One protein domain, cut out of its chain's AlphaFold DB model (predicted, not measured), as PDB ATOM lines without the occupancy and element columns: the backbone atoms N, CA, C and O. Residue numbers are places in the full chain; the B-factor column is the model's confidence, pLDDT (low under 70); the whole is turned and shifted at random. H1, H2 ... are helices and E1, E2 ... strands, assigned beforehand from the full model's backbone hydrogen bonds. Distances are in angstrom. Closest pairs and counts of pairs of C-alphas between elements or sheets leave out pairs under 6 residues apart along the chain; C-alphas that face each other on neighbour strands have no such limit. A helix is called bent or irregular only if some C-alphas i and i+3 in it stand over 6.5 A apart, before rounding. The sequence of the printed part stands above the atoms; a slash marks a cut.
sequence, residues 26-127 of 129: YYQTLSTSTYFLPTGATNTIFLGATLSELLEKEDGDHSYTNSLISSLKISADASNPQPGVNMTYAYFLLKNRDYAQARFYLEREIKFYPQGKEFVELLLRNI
ATOM      1  N   TYR A  26     153.569  96.109 130.991       53.03
ATOM      2  CA  TYR A  26     153.938  95.405 129.760       53.03
ATOM      3  C   TYR A  26     152.747  94.696 129.095       53.03
ATOM      4  O   TYR A  26     152.486  94.914 127.917       53.03
ATOM      5  N   TYR A  27     151.990  93.886 129.843       50.72
ATOM      6  CA  TYR A  27     150.848  93.154 129.286       50.72
ATOM      7  C   TYR A  27     149.666  94.069 128.996       50.72
ATOM      8  O   TYR A  27     149.002  93.871 127.985       50.72
ATOM      9  N   GLN A  28     149.427  95.089 129.828       52.41
ATOM     10  CA  GLN A  28     148.425  96.109 129.511       52.41
ATOM     11  C   GLN A  28     148.778  96.834 128.207       52.41
ATOM     12  O   GLN A  28     147.926  96.934 127.329       52.41
ATOM     13  N   THR A  29     150.044  97.218 128.037       54.38
ATOM     14  CA  THR A  29     150.554  97.899 126.835       54.38
ATOM     15  C   THR A  29     150.515  97.008 125.591       54.38
ATOM     16  O   THR A  29     150.220  97.506 124.512       54.38
ATOM     17  N   LEU A  30     150.771  95.699 125.715       51.59
ATOM     18  CA  LEU A  30     150.629  94.750 124.601       51.59
ATOM     19  C   LEU A  30     149.169  94.413 124.274       51.59
ATOM     20  O   LEU A  30     148.852  94.123 123.124       51.59
ATOM     21  N   SER A  31     148.289  94.404 125.281       49.06
ATOM     22  CA  SER A  31     146.862  94.113 125.096       49.06
ATOM     23  C   SER A  31     146.116  95.248 124.396       49.06
ATOM     24  O   SER A  31     145.097  95.013 123.750       49.06
ATOM     25  N   THR A  32     146.638  96.471 124.479       50.38
ATOM     26  CA  THR A  32     146.250  97.572 123.603       50.38
ATOM     27  C   THR A  32     147.021  97.447 122.293       50.38
ATOM     28  O   THR A  32     148.247  97.492 122.294       50.38
ATOM     29  N   SER A  33     146.335  97.290 121.156       46.72
ATOM     30  CA  SER A  33     146.963  97.399 119.829       46.72
ATOM     31  C   SER A  33     147.419  98.841 119.588       46.72
ATOM     32  O   SER A  33     146.736  99.616 118.930       46.72
ATOM     33  N   THR A  34     148.544  99.219 120.184       50.31
ATOM     34  CA  THR A  34     149.111 100.566 120.109       50.31
ATOM     35  C   THR A  34     150.387 100.542 119.286       50.31
ATOM     36  O   THR A  34     151.383  99.947 119.694       50.31
ATOM     37  N   TYR A  35     150.369 101.225 118.140       52.97
ATOM     38  CA  TYR A  35     151.591 101.544 117.401       52.97
ATOM     39  C   TYR A  35     152.153 102.853 117.922       52.97
ATOM     40  O   TYR A  35     151.436 103.851 118.022       52.97
ATOM     41  N   PHE A  36     153.445 102.835 118.231       53.19
ATOM     42  CA  PHE A  36     154.172 103.997 118.707       53.19
ATOM     43  C   PHE A  36     154.845 104.680 117.527       53.19
ATOM     44  O   PHE A  36     155.797 104.154 116.948       53.19
ATOM     45  N   LEU A  37     154.335 105.856 117.172       53.84
ATOM     46  CA  LEU A  37     154.936 106.702 116.154       53.84
ATOM     47  C   LEU A  37     155.566 107.937 116.793       53.84
ATOM     48  O   LEU A  37     154.857 108.705 117.442       53.84
ATOM     49  N   PRO A  38     156.863 108.198 116.604       47.31
ATOM     50  CA  PRO A  38     157.424 109.496 116.936       47.31
ATOM     51  C   PRO A  38     156.904 110.551 115.948       47.31
ATOM     52  O   PRO A  38     157.130 110.458 114.744       47.31
ATOM     53  N   THR A  39     156.241 111.592 116.449       43.00
ATOM     54  CA  THR A  39     156.022 112.843 115.710       43.00
ATOM     55  C   THR A  39     156.854 113.951 116.336       43.00
ATOM     56  O   THR A  39     156.517 114.483 117.394       43.00
ATOM     57  N   GLY A  40     157.965 114.300 115.686       44.72
ATOM     58  CA  GLY A  40     158.912 115.290 116.201       44.72
ATOM     59  C   GLY A  40     159.730 114.795 117.401       44.72
ATOM     60  O   GLY A  40     159.795 113.602 117.683       44.72
ATOM     61  N   ALA A  41     160.390 115.721 118.102       39.03
ATOM     62  CA  ALA A  41     161.407 115.404 119.112       39.03
ATOM     63  C   ALA A  41     160.862 114.856 120.448       39.03
ATOM     64  O   ALA A  41     161.639 114.319 121.234       39.03
ATOM     65  N   THR A  42     159.563 115.002 120.739       38.06
ATOM     66  CA  THR A  42     159.025 114.732 122.088       38.06
ATOM     67  C   THR A  42     157.635 114.095 122.141       38.06
ATOM     68  O   THR A  42     157.204 113.738 123.234       38.06
ATOM     69  N   ASN A  43     156.926 113.920 121.020       37.25
ATOM     70  CA  ASN A  43     155.555 113.397 121.039       37.25
ATOM     71  C   ASN A  43     155.490 112.003 120.414       37.25
ATOM     72  O   ASN A  43     155.703 111.842 119.214       37.25
ATOM     73  N   THR A  44     155.173 110.994 121.224       45.38
ATOM     74  CA  THR A  44     154.761 109.675 120.738       45.38
ATOM     75  C   THR A  44     153.264 109.723 120.437       45.38
ATOM     76  O   THR A  44     152.467 110.007 121.328       45.38
ATOM     77  N   ILE A  45     152.867 109.472 119.192       46.84
ATOM     78  CA  ILE A  45     151.470 109.241 118.828       46.84
ATOM     79  C   ILE A  45     151.152 107.771 119.062       46.84
ATOM     80  O   ILE A  45     151.858 106.884 118.578       46.84
ATOM     81  N   PHE A  46     150.060 107.552 119.788       52.00
ATOM     82  CA  PHE A  46     149.378 106.274 119.893       52.00
ATOM     83  C   PHE A  46     148.444 106.163 118.691       52.00
ATOM     84  O   PHE A  46     147.410 106.833 118.643       52.00
ATOM     85  N   LEU A  47     148.796 105.356 117.694       50.78
ATOM     86  CA  LEU A  47     147.804 104.985 116.691       50.78
ATOM     87  C   LEU A  47     146.898 103.929 117.324       50.78
ATOM     88  O   LEU A  47     147.337 102.814 117.583       50.78
ATOM     89  N   GLY A  48     145.645 104.310 117.584       41.72
ATOM     90  CA  GLY A  48     144.578 103.394 117.998       41.72
ATOM     91  C   GLY A  48     144.003 102.557 116.850       41.72
ATOM     92  O   GLY A  48     143.003 101.879 117.051       41.72
ATOM     93  N   ALA A  49     144.602 102.636 115.657       48.31
ATOM     94  CA  ALA A  49     144.302 101.751 114.541       48.31
ATOM     95  C   ALA A  49     145.061 100.431 114.730       48.31
ATOM     96  O   ALA A  49     146.236 100.433 115.105       48.31
ATOM     97  N   THR A  50     144.404  99.307 114.472       51.94
ATOM     98  CA  THR A  50     145.036  97.982 114.518       51.94
ATOM     99  C   THR A  50     146.134  97.871 113.444       51.94
ATOM    100  O   THR A  50     146.073  98.572 112.433       51.94
ATOM    101  N   LEU A  51     147.134  96.979 113.611       51.62
ATOM    102  CA  LEU A  51     148.167  96.734 112.574       51.62
ATOM    103  C   LEU A  51     147.500  96.508 111.225       51.62
ATOM    104  O   LEU A  51     147.974  96.980 110.203       51.62
ATOM    105  N   SER A  52     146.390  95.768 111.275       47.41
ATOM    106  CA  SER A  52     145.583  95.375 110.135       47.41
ATOM    107  C   SER A  52     145.062  96.589 109.378       47.41
ATOM    108  O   SER A  52     145.222  96.637 108.173       47.41
ATOM    109  N   GLU A  53     144.535  97.607 110.057       55.25
ATOM    110  CA  GLU A  53     144.012  98.822 109.410       55.25
ATOM    111  C   GLU A  53     145.120  99.709 108.820       55.25
ATOM    112  O   GLU A  53     144.921 100.380 107.806       55.25
ATOM    113  N   LEU A  54     146.304  99.728 109.445       56.47
ATOM    114  CA  LEU A  54     147.469 100.435 108.901       56.47
ATOM    115  C   LEU A  54     148.046  99.716 107.677       56.47
ATOM    116  O   LEU A  54     148.516 100.381 106.756       56.47
ATOM    117  N   LEU A  55     147.980  98.383 107.663       54.59
ATOM    118  CA  LEU A  55     148.401  97.536 106.549       54.59
ATOM    119  C   LEU A  55     147.365  97.485 105.419       54.59
ATOM    120  O   LEU A  55     147.749  97.466 104.264       54.59
ATOM    121  N   GLU A  56     146.063  97.527 105.700       54.16
ATOM    122  CA  GLU A  56     145.006  97.572 104.671       54.16
ATOM    123  C   GLU A  56     145.044  98.872 103.856       54.16
ATOM    124  O   GLU A  56     144.617  98.904 102.704       54.16
ATOM    125  N   LYS A  57     145.628  99.943 104.406       55.00
ATOM    126  CA  LYS A  57     145.951 101.153 103.640       55.00
ATOM    127  C   LYS A  57     147.136 100.983 102.669       55.00
ATOM    128  O   LYS A  57     147.323 101.871 101.836       55.00
ATOM    129  N   GLU A  58     147.910  99.887 102.727       52.03
ATOM    130  CA  GLU A  58     149.041  99.624 101.810       52.03
ATOM    131  C   GLU A  58     148.624  99.536 100.341       52.03
ATOM    132  O   GLU A  58     149.418  99.924  99.481       52.03
ATOM    133  N   ASP A  59     147.404  99.085 100.039       50.47
ATOM    134  CA  ASP A  59     146.979  98.863  98.649       50.47
ATOM    135  C   ASP A  59     146.786 100.174  97.853       50.47
ATOM    136  O   ASP A  59     146.606 100.132  96.636       50.47
ATOM    137  N   GLY A  60     146.854 101.347  98.504       50.56
ATOM    138  CA  GLY A  60     146.600 102.648  97.869       50.56
ATOM    139  C   GLY A  60     147.779 103.628  97.790       50.56
ATOM    140  O   GLY A  60     147.842 104.393  96.828       50.56
ATOM    141  N   ASP A  61     148.699 103.653  98.767       54.38
ATOM    142  CA  ASP A  61     149.775 104.665  98.823       54.38
ATOM    143  C   ASP A  61     151.021 104.190  99.603       54.38
ATOM    144  O   ASP A  61     151.095 104.252 100.832       54.38
ATOM    145  N   HIS A  62     152.050 103.738  98.879       55.66
ATOM    146  CA  HIS A  62     153.301 103.213  99.448       55.66
ATOM    147  C   HIS A  62     154.176 104.276 100.157       55.66
ATOM    148  O   HIS A  62     155.105 103.931 100.894       55.66
ATOM    149  N   SER A  63     153.907 105.572  99.959       56.84
ATOM    150  CA  SER A  63     154.653 106.684 100.573       56.84
ATOM    151  C   SER A  63     154.488 106.722 102.098       56.84
ATOM    152  O   SER A  63     155.463 106.840 102.850       56.84
ATOM    153  N   TYR A  64     153.247 106.556 102.560       59.12
ATOM    154  CA  TYR A  64     152.890 106.610 103.976       59.12
ATOM    155  C   TYR A  64     153.541 105.466 104.770       59.12
ATOM    156  O   TYR A  64     154.103 105.685 105.846       59.12
ATOM    157  N   THR A  65     153.559 104.264 104.193       64.69
ATOM    158  CA  THR A  65     154.148 103.059 104.792       64.69
ATOM    159  C   THR A  65     155.656 103.198 105.003       64.69
ATOM    160  O   THR A  65     156.166 102.859 106.068       64.69
ATOM    161  N   ASN A  66     156.385 103.768 104.041       70.19
ATOM    162  CA  ASN A  66     157.834 103.954 104.174       70.19
ATOM    163  C   ASN A  66     158.200 104.949 105.288       70.19
ATOM    164  O   ASN A  66     159.158 104.725 106.036       70.19
ATOM    165  N   SER A  67     157.422 106.024 105.441       70.31
ATOM    166  CA  SER A  67     157.597 106.984 106.539       70.31
ATOM    167  C   SER A  67     157.290 106.355 107.907       70.31
ATOM    168  O   SER A  67     158.054 106.532 108.864       70.31
ATOM    169  N   LEU A  68     156.228 105.547 107.980       72.69
ATOM    170  CA  LEU A  68     155.841 104.776 109.164       72.69
ATOM    171  C   LEU A  68     156.933 103.777 109.576       72.69
ATOM    172  O   LEU A  68     157.382 103.798 110.723       72.69
ATOM    173  N   ILE A  69     157.412 102.952 108.642       77.06
ATOM    174  CA  ILE A  69     158.477 101.965 108.886       77.06
ATOM    175  C   ILE A  69     159.771 102.663 109.333       77.06
ATOM    176  O   ILE A  69     160.426 102.201 110.267       77.06
ATOM    177  N   SER A  70     160.122 103.800 108.723       80.31
ATOM    178  CA  SER A  70     161.306 104.581 109.115       80.31
ATOM    179  C   SER A  70     161.200 105.105 110.550       80.31
ATOM    180  O   SER A  70     162.163 105.050 111.314       80.31
ATOM    181  N   SER A  71     160.015 105.571 110.938       77.38
ATOM    182  CA  SER A  71     159.750 106.082 112.284       77.38
ATOM    183  C   SER A  71     159.770 104.961 113.332       77.38
ATOM    184  O   SER A  71     160.382 105.115 114.390       77.38
ATOM    185  N   LEU A  72     159.192 103.800 113.008       78.69
ATOM    186  CA  LEU A  72     159.259 102.587 113.831       78.69
ATOM    187  C   LEU A  72     160.697 102.107 114.034       78.69
ATOM    188  O   LEU A  72     161.068 101.756 115.154       78.69
ATOM    189  N   LYS A  73     161.525 102.144 112.982       88.88
ATOM    190  CA  LYS A  73     162.948 101.806 113.076       88.88
ATOM    191  C   LYS A  73     163.666 102.688 114.096       88.88
ATOM    192  O   LYS A  73     164.376 102.171 114.953       88.88
ATOM    193  N   ILE A  74     163.455 104.007 114.039       86.56
ATOM    194  CA  ILE A  74     164.058 104.959 114.988       86.56
ATOM    195  C   ILE A  74     163.659 104.613 116.428       86.56
ATOM    196  O   ILE A  74     164.508 104.596 117.320       86.56
ATOM    197  N   SER A  75     162.384 104.293 116.663       82.88
ATOM    198  CA  SER A  75     161.904 103.898 117.989       82.88
ATOM    199  C   SER A  75     162.452 102.546 118.457       82.88
ATOM    200  O   SER A  75     162.737 102.402 119.645       82.88
ATOM    201  N   ALA A  76     162.636 101.576 117.559       88.88
ATOM    202  CA  ALA A  76     163.242 100.279 117.874       88.88
ATOM    203  C   ALA A  76     164.749 100.408 118.194       88.88
ATOM    204  O   ALA A  76     165.281  99.744 119.089       88.88
ATOM    205  N   ASP A  77     165.434 101.324 117.507       93.44
ATOM    206  CA  ASP A  77     166.860 101.606 117.695       93.44
ATOM    207  C   ASP A  77     167.171 102.429 118.950       93.44
ATOM    208  O   ASP A  77     168.332 102.484 119.374       93.44
ATOM    209  N   ALA A  78     166.157 103.028 119.580       87.44
ATOM    210  CA  ALA A  78     166.316 103.808 120.801       87.44
ATOM    211  C   ALA A  78     167.052 103.019 121.900       87.44
ATOM    212  O   ALA A  78     166.953 101.793 122.001       87.44
ATOM    213  N   SER A  79     167.789 103.731 122.759       89.00
ATOM    214  CA  SER A  79     168.533 103.135 123.881       89.00
ATOM    215  C   SER A  79     167.628 102.474 124.922       89.00
ATOM    216  O   SER A  79     168.073 101.580 125.636       89.00
ATOM    217  N   ASN A  80     166.370 102.905 124.988       84.31
ATOM    218  CA  ASN A  80     165.306 102.310 125.782       84.31
ATOM    219  C   ASN A  80     164.021 102.283 124.930       84.31
ATOM    220  O   ASN A  80     163.196 103.194 125.050       84.31
ATOM    221  N   PRO A  81     163.888 101.320 123.997       85.81
ATOM    222  CA  PRO A  81     162.731 101.237 123.111       85.81
ATOM    223  C   PRO A  81     161.492 100.908 123.940       85.81
ATOM    224  O   PRO A  81     161.601 100.199 124.934       85.81
ATOM    225  N   GLN A  82     160.316 101.399 123.554       79.94
ATOM    226  CA  GLN A  82     159.079 101.078 124.273       79.94
ATOM    227  C   GLN A  82     158.690  99.596 124.091       79.94
ATOM    228  O   GLN A  82     159.081  98.990 123.086       79.94
ATOM    229  N   PRO A  83     157.931  99.005 125.035       78.88
ATOM    230  CA  PRO A  83     157.413  97.643 124.905       78.88
ATOM    231  C   PRO A  83     156.761  97.385 123.545       78.88
ATOM    232  O   PRO A  83     155.960  98.194 123.081       78.88
ATOM    233  N   GLY A  84     157.080  96.263 122.902       77.31
ATOM    234  CA  GLY A  84     156.446  95.831 121.656       77.31
ATOM    235  C   GLY A  84     156.922  96.538 120.386       77.31
ATOM    236  O   GLY A  84     156.635  96.052 119.289       77.31
ATOM    237  N   VAL A  85     157.692  97.629 120.484       81.81
ATOM    238  CA  VAL A  85     158.202  98.349 119.304       81.81
ATOM    239  C   VAL A  85     159.151  97.479 118.486       81.81
ATOM    240  O   VAL A  85     159.022  97.438 117.262       81.81
ATOM    241  N   ASN A  86     160.064  96.738 119.126       89.88
ATOM    242  CA  ASN A  86     160.978  95.880 118.369       89.88
ATOM    243  C   ASN A  86     160.229  94.720 117.699       89.88
ATOM    244  O   ASN A  86     160.524  94.401 116.553       89.88
ATOM    245  N   MET A  87     159.231  94.129 118.371       86.81
ATOM    246  CA  MET A  87     158.384  93.087 117.764       86.81
ATOM    247  C   MET A  87     157.606  93.616 116.561       86.81
ATOM    248  O   MET A  87     157.536  92.961 115.524       86.81
ATOM    249  N   THR A  88     157.052  94.820 116.687       82.00
ATOM    250  CA  THR A  88     156.316  95.480 115.608       82.00
ATOM    251  C   THR A  88     157.223  95.747 114.415       82.00
ATOM    252  O   THR A  88     156.859  95.439 113.284       82.00
ATOM    253  N   TYR A  89     158.424  96.277 114.641       86.25
ATOM    254  CA  TYR A  89     159.366  96.513 113.551       86.25
ATOM    255  C   TYR A  89     159.850  95.199 112.915       86.25
ATOM    256  O   TYR A  89     159.892  95.086 111.688       86.25
ATOM    257  N   ALA A  90     160.109  94.169 113.728       88.44
ATOM    258  CA  ALA A  90     160.445  92.834 113.246       88.44
ATOM    259  C   ALA A  90     159.353  92.240 112.344       88.44
ATOM    260  O   ALA A  90     159.682  91.625 111.335       88.44
ATOM    261  N   TYR A  91     158.070  92.466 112.638       84.69
ATOM    262  CA  TYR A  91     156.973  92.043 111.763       84.69
ATOM    263  C   TYR A  91     157.104  92.616 110.339       84.69
ATOM    264  O   TYR A  91     156.992  91.871 109.364       84.69
ATOM    265  N   PHE A  92     157.404  93.911 110.198       80.44
ATOM    266  CA  PHE A  92     157.602  94.527 108.878       80.44
ATOM    267  C   PHE A  92     158.837  93.970 108.160       80.44
ATOM    268  O   PHE A  92     158.802  93.729 106.955       80.44
ATOM    269  N   LEU A  93     159.913  93.694 108.900       87.81
ATOM    270  CA  LEU A  93     161.107  93.045 108.353       87.81
ATOM    271  C   LEU A  93     160.794  91.630 107.840       87.81
ATOM    272  O   LEU A  93     161.216  91.275 106.741       87.81
ATOM    273  N   LEU A  94     159.971  90.857 108.559       83.94
ATOM    274  CA  LEU A  94     159.500  89.540 108.112       83.94
ATOM    275  C   LEU A  94     158.676  89.619 106.826       83.94
ATOM    276  O   LEU A  94     158.882  88.812 105.920       83.94
ATOM    277  N   LYS A  95     157.774  90.601 106.714       81.62
ATOM    278  CA  LYS A  95     156.990  90.842 105.490       81.62
ATOM    279  C   LYS A  95     157.890  91.149 104.289       81.62
ATOM    280  O   LYS A  95     157.637  90.639 103.199       81.62
ATOM    281  N   ASN A  96     158.982  91.875 104.521       83.88
ATOM    282  CA  ASN A  96     160.002  92.191 103.521       83.88
ATOM    283  C   ASN A  96     161.062  91.089 103.334       83.88
ATOM    284  O   ASN A  96     162.005  91.277 102.570       83.88
ATOM    285  N   ARG A  97     160.904  89.932 103.994       88.19
ATOM    286  CA  ARG A  97     161.840  88.793 103.967       88.19
ATOM    287  C   ARG A  97     163.252  89.117 104.472       88.19
ATOM    288  O   ARG A  97     164.190  88.375 104.193       88.19
ATOM    289  N   ASP A  98     163.405  90.182 105.256       92.12
ATOM    290  CA  ASP A  98     164.648  90.512 105.957       92.12
ATOM    291  C   ASP A  98     164.707  89.758 107.296       92.12
ATOM    292  O   ASP A  98     164.489  90.297 108.385       92.12
ATOM    293  N   TYR A  99     164.931  88.447 107.200       94.00
ATOM    294  CA  TYR A  99     164.879  87.539 108.346       94.00
ATOM    295  C   TYR A  99     165.990  87.798 109.366       94.00
ATOM    296  O   TYR A  99     165.761  87.660 110.568       94.00
ATOM    297  N   ALA A 100     167.177  88.203 108.907       95.62
ATOM    298  CA  ALA A 100     168.311  88.484 109.780       95.62
ATOM    299  C   ALA A 100     168.018  89.682 110.695       95.62
ATOM    300  O   ALA A 100     168.164  89.580 111.915       95.62
ATOM    301  N   GLN A 101     167.527  90.786 110.125       95.50
ATOM    302  CA  GLN A 101     167.153  91.955 110.920       95.50
ATOM    303  C   GLN A 101     165.933  91.665 111.794       95.50
ATOM    304  O   GLN A 101     165.903  92.074 112.954       95.50
ATOM    305  N   ALA A 102     164.946  90.916 111.292       93.50
ATOM    306  CA  ALA A 102     163.792  90.532 112.101       93.50
ATOM    307  C   ALA A 102     164.212  89.776 113.373       93.50
ATOM    308  O   ALA A 102     163.747  90.107 114.466       93.50
ATOM    309  N   ARG A 103     165.137  88.810 113.258       97.06
ATOM    310  CA  ARG A 103     165.698  88.096 114.418       97.06
ATOM    311  C   ARG A 103     166.389  89.045 115.389       97.06
ATOM    312  O   ARG A 103     166.094  88.990 116.579       97.06
ATOM    313  N   PHE A 104     167.235  89.945 114.886       97.12
ATOM    314  CA  PHE A 104     167.940  90.926 115.714       97.12
ATOM    315  C   PHE A 104     166.979  91.748 116.588       97.12
ATOM    316  O   PHE A 104     167.193  91.876 117.795       97.12
ATOM    317  N   TYR A 105     165.892  92.275 116.015       95.62
ATOM    318  CA  TYR A 105     164.931  93.073 116.783       95.62
ATOM    319  C   TYR A 105     164.090  92.228 117.745       95.62
ATOM    320  O   TYR A 105     163.803  92.677 118.854       95.62
ATOM    321  N   LEU A 106     163.750  90.988 117.396       94.62
ATOM    322  CA  LEU A 106     163.080  90.080 118.330       94.62
ATOM    323  C   LEU A 106     163.974  89.735 119.532       94.62
ATOM    324  O   LEU A 106     163.542  89.839 120.676       94.62
ATOM    325  N   GLU A 107     165.247  89.416 119.315       96.62
ATOM    326  CA  GLU A 107     166.198  89.188 120.412       96.62
ATOM    327  C   GLU A 107     166.402  90.447 121.267       96.62
ATOM    328  O   GLU A 107     166.487  90.379 122.499       96.62
ATOM    329  N   ARG A 108     166.413  91.624 120.629       95.81
ATOM    330  CA  ARG A 108     166.441  92.916 121.319       95.81
ATOM    331  C   ARG A 108     165.203  93.121 122.197       95.81
ATOM    332  O   ARG A 108     165.360  93.612 123.312       95.81
ATOM    333  N   GLU A 109     164.011  92.709 121.759       92.25
ATOM    334  CA  GLU A 109     162.799  92.754 122.592       92.25
ATOM    335  C   GLU A 109     162.994  91.957 123.884       92.25
ATOM    336  O   GLU A 109     162.755  92.489 124.963       92.25
ATOM    337  N   ILE A 110     163.500  90.722 123.794       92.69
ATOM    338  CA  ILE A 110     163.746  89.862 124.965       92.69
ATOM    339  C   ILE A 110     164.704  90.544 125.949       92.69
ATOM    340  O   ILE A 110     164.517  90.462 127.164       92.69
ATOM    341  N   LYS A 111     165.726  91.236 125.433       94.44
ATOM    342  CA  LYS A 111     166.717  91.940 126.253       94.44
ATOM    343  C   LYS A 111     166.099  93.066 127.088       94.44
ATOM    344  O   LYS A 111     166.476  93.220 128.249       94.44
ATOM    345  N   PHE A 112     165.194  93.859 126.515       89.75
ATOM    346  CA  PHE A 112     164.545  94.969 127.228       89.75
ATOM    347  C   PHE A 112     163.319  94.520 128.035       89.75
ATOM    348  O   PHE A 112     163.071  95.038 129.126       89.75
ATOM    349  N   TYR A 113     162.594  93.523 127.527       87.44
ATOM    350  CA  TYR A 113     161.304  93.062 128.030       87.44
ATOM    351  C   TYR A 113     161.259  91.531 128.152       87.44
ATOM    352  O   TYR A 113     160.561  90.847 127.398       87.44
ATOM    353  N   PRO A 114     161.974  90.955 129.136       87.88
ATOM    354  CA  PRO A 114     162.080  89.505 129.295       87.88
ATOM    355  C   PRO A 114     160.744  88.817 129.620       87.88
ATOM    356  O   PRO A 114     160.646  87.599 129.507       87.88
ATOM    357  N   GLN A 115     159.704  89.568 129.995       82.25
ATOM    358  CA  GLN A 115     158.356  89.041 130.241       82.25
ATOM    359  C   GLN A 115     157.721  88.458 128.969       82.25
ATOM    360  O   GLN A 115     156.925  87.528 129.052       82.25
ATOM    361  N   GLY A 116     158.086  88.977 127.791       77.38
ATOM    362  CA  GLY A 116     157.618  88.478 126.497       77.38
ATOM    363  C   GLY A 116     158.441  87.316 125.936       77.38
ATOM    364  O   GLY A 116     158.148  86.853 124.835       77.38
ATOM    365  N   LYS A 117     159.472  86.842 126.653       86.69
ATOM    366  CA  LYS A 117     160.482  85.914 126.120       86.69
ATOM    367  C   LYS A 117     159.885  84.679 125.452       86.69
ATOM    368  O   LYS A 117     160.240  84.389 124.317       86.69
ATOM    369  N   GLU A 118     158.977  83.978 126.124       84.25
ATOM    370  CA  GLU A 118     158.406  82.729 125.602       84.25
ATOM    371  C   GLU A 118     157.656  82.946 124.281       84.25
ATOM    372  O   GLU A 118     157.806  82.170 123.336       84.25
ATOM    373  N   PHE A 119     156.899  84.043 124.187       84.31
ATOM    374  CA  PHE A 119     156.207  84.429 122.962       84.31
ATOM    375  C   PHE A 119     157.197  84.770 121.844       84.31
ATOM    376  O   PHE A 119     157.069  84.282 120.722       84.31
ATOM    377  N   VAL A 120     158.234  85.548 122.150       86.81
ATOM    378  CA  VAL A 120     159.245  85.927 121.156       86.81
ATOM    379  C   VAL A 120     160.058  84.715 120.682       86.81
ATOM    380  O   VAL A 120     160.334  84.587 119.491       86.81
ATOM    381  N   GLU A 121     160.386  83.770 121.563       90.38
ATOM    382  CA  GLU A 121     161.050  82.512 121.196       90.38
ATOM    383  C   GLU A 121     160.168  81.610 120.323       90.38
ATOM    384  O   GLU A 121     160.681  80.841 119.504       90.38
ATOM    385  N   LEU A 122     158.839  81.673 120.466       87.25
ATOM    386  CA  LEU A 122     157.925  81.034 119.515       87.25
ATOM    387  C   LEU A 122     158.024  81.695 118.138       87.25
ATOM    388  O   LEU A 122     158.139  80.980 117.144       87.25
ATOM    389  N   LEU A 123     158.049  83.029 118.062       87.19
ATOM    390  CA  LEU A 123     158.223  83.736 116.789       87.19
ATOM    391  C   LEU A 123     159.561  83.377 116.128       87.19
ATOM    392  O   LEU A 123     159.573  82.953 114.977       87.19
ATOM    393  N   LEU A 124     160.671  83.451 116.869       91.50
ATOM    394  CA  LEU A 124     162.026  83.173 116.372       91.50
ATOM    395  C   LEU A 124     162.183  81.769 115.768       91.50
ATOM    396  O   LEU A 124     162.916  81.601 114.790       91.50
ATOM    397  N   ARG A 125     161.487  80.766 116.320       93.56
ATOM    398  CA  ARG A 125     161.488  79.385 115.805       93.56
ATOM    399  C   ARG A 125     160.793  79.229 114.453       93.56
ATOM    400  O   ARG A 125     161.081  78.271 113.745       93.56
ATOM    401  N   ASN A 126     159.892  80.145 114.107       87.25
ATOM    402  CA  ASN A 126     159.127  80.111 112.860       87.25
ATOM    403  C   ASN A 126     159.751  80.964 111.746       87.25
ATOM    404  O   ASN A 126     159.245  80.976 110.625       87.25
ATOM    405  N   ILE A 127     160.841  81.677 112.030       90.12
ATOM    406  CA  ILE A 127     161.573  82.443 111.019       90.12
ATOM    407  C   ILE A 127     162.506  81.479 110.264       90.12
ATOM    408  O   ILE A 127     163.157  80.654 110.913       90.12
TER     409      ILE A 127
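AT A GLANCE: This is residues 26 to 127 of the 129 residues of an uncharacterized protein of Bisgaard taxon 44 str. EEAB3T1 (UniProt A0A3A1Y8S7). Three helices, H4, H5 and H6, stand side by side in an up-and-down bundle, their centres making a triangle, and H3 packs obliquely on H4 with its residues 69 to 76. A small strand hairpin, E1 and E2, packs through E1 on H3 and also comes near H4, where the C-alphas of Phe 36 and Val 85 are 7.0 A apart; H2 is near H3, H1 is near H6, and residues 58 to 63 stick out. The printed part has 102 residues, with six named helices and two named strands in the order H1 E1 E2 H2 H3 H4 H5 H6; the strands form one antiparallel sheet, E1 - E2, and the class is mostly helix. It is compact, with a radius of gyration of the C-alphas of 13.2 A and spans of 35 by 30 by 23 A.

HOW THE PARTS SIT: Start at H1, residues 26 to 31, which is close but not clearly touching H6, residues 114 to 125; their closest C-alphas, Tyr 26 and Gln 115, are 7.8 A apart. Next look at the hairpin of E1, residues 35 to 39, and E2, residues 43 to 47: antiparallel, 145 degrees between directions, with N 37 and O 45 at 3.0 A and N 45 and O 37 at 2.8 A, within hydrogen-bond range. The closest C-alphas of E1 and H3, residues 62 to 77, are Leu 37 and Ser 71, 6.2 A apart. H2, residues 51 to 59, is close but not clearly touching H3, with C-alphas 58 and 65 closest at 6.8 A. H3 touches H4, residues 85 to 95, with its residues 69 to 76 alone, at a steep tilt of 45 degrees, opposite ways; Ala 76 and Asn 86 have the closest C-alphas, 5.0 A. H4 and H5, residues 99 to 112, touch as a helical hairpin at a shallow tilt of 14 degrees, C-alphas 90 and 102 being closest at 4.2 A. H5 and H6 form another, at 18 degrees, with C-alphas 110 and 117 closest at 5.3 A. Every O i to N i+4 pair is within hydrogen-bond range in H1, H3, H4 and H5; H6 has 6 of 8, and H2 2 of 5, beside 3 of 6 O i to N i+3 pairs.

IN THESE COORDINATES: Find C-alpha 26 at (153.938, 95.405, 129.760), where H1 begins. H3 starts at C-alpha 62, (153.301, 103.213, 99.448), and runs 22.8 A; H4 covers 15.8 A, H5 20.3 A and H6 16.9 A, ending at C-alpha 125, (161.488, 79.385, 115.805). H6 is irregular: C-alphas 115 and 118 are 7.8 A apart.

THE WHOLE: The two C-alphas farthest apart, those of Gly 60 and Pro 114, are 37.4 A from each other. The printed part has no cut and no long link. Look at the B-factor column: residues 26 to 65 are under 70, and the mean pLDDT of the printed part is 72.5.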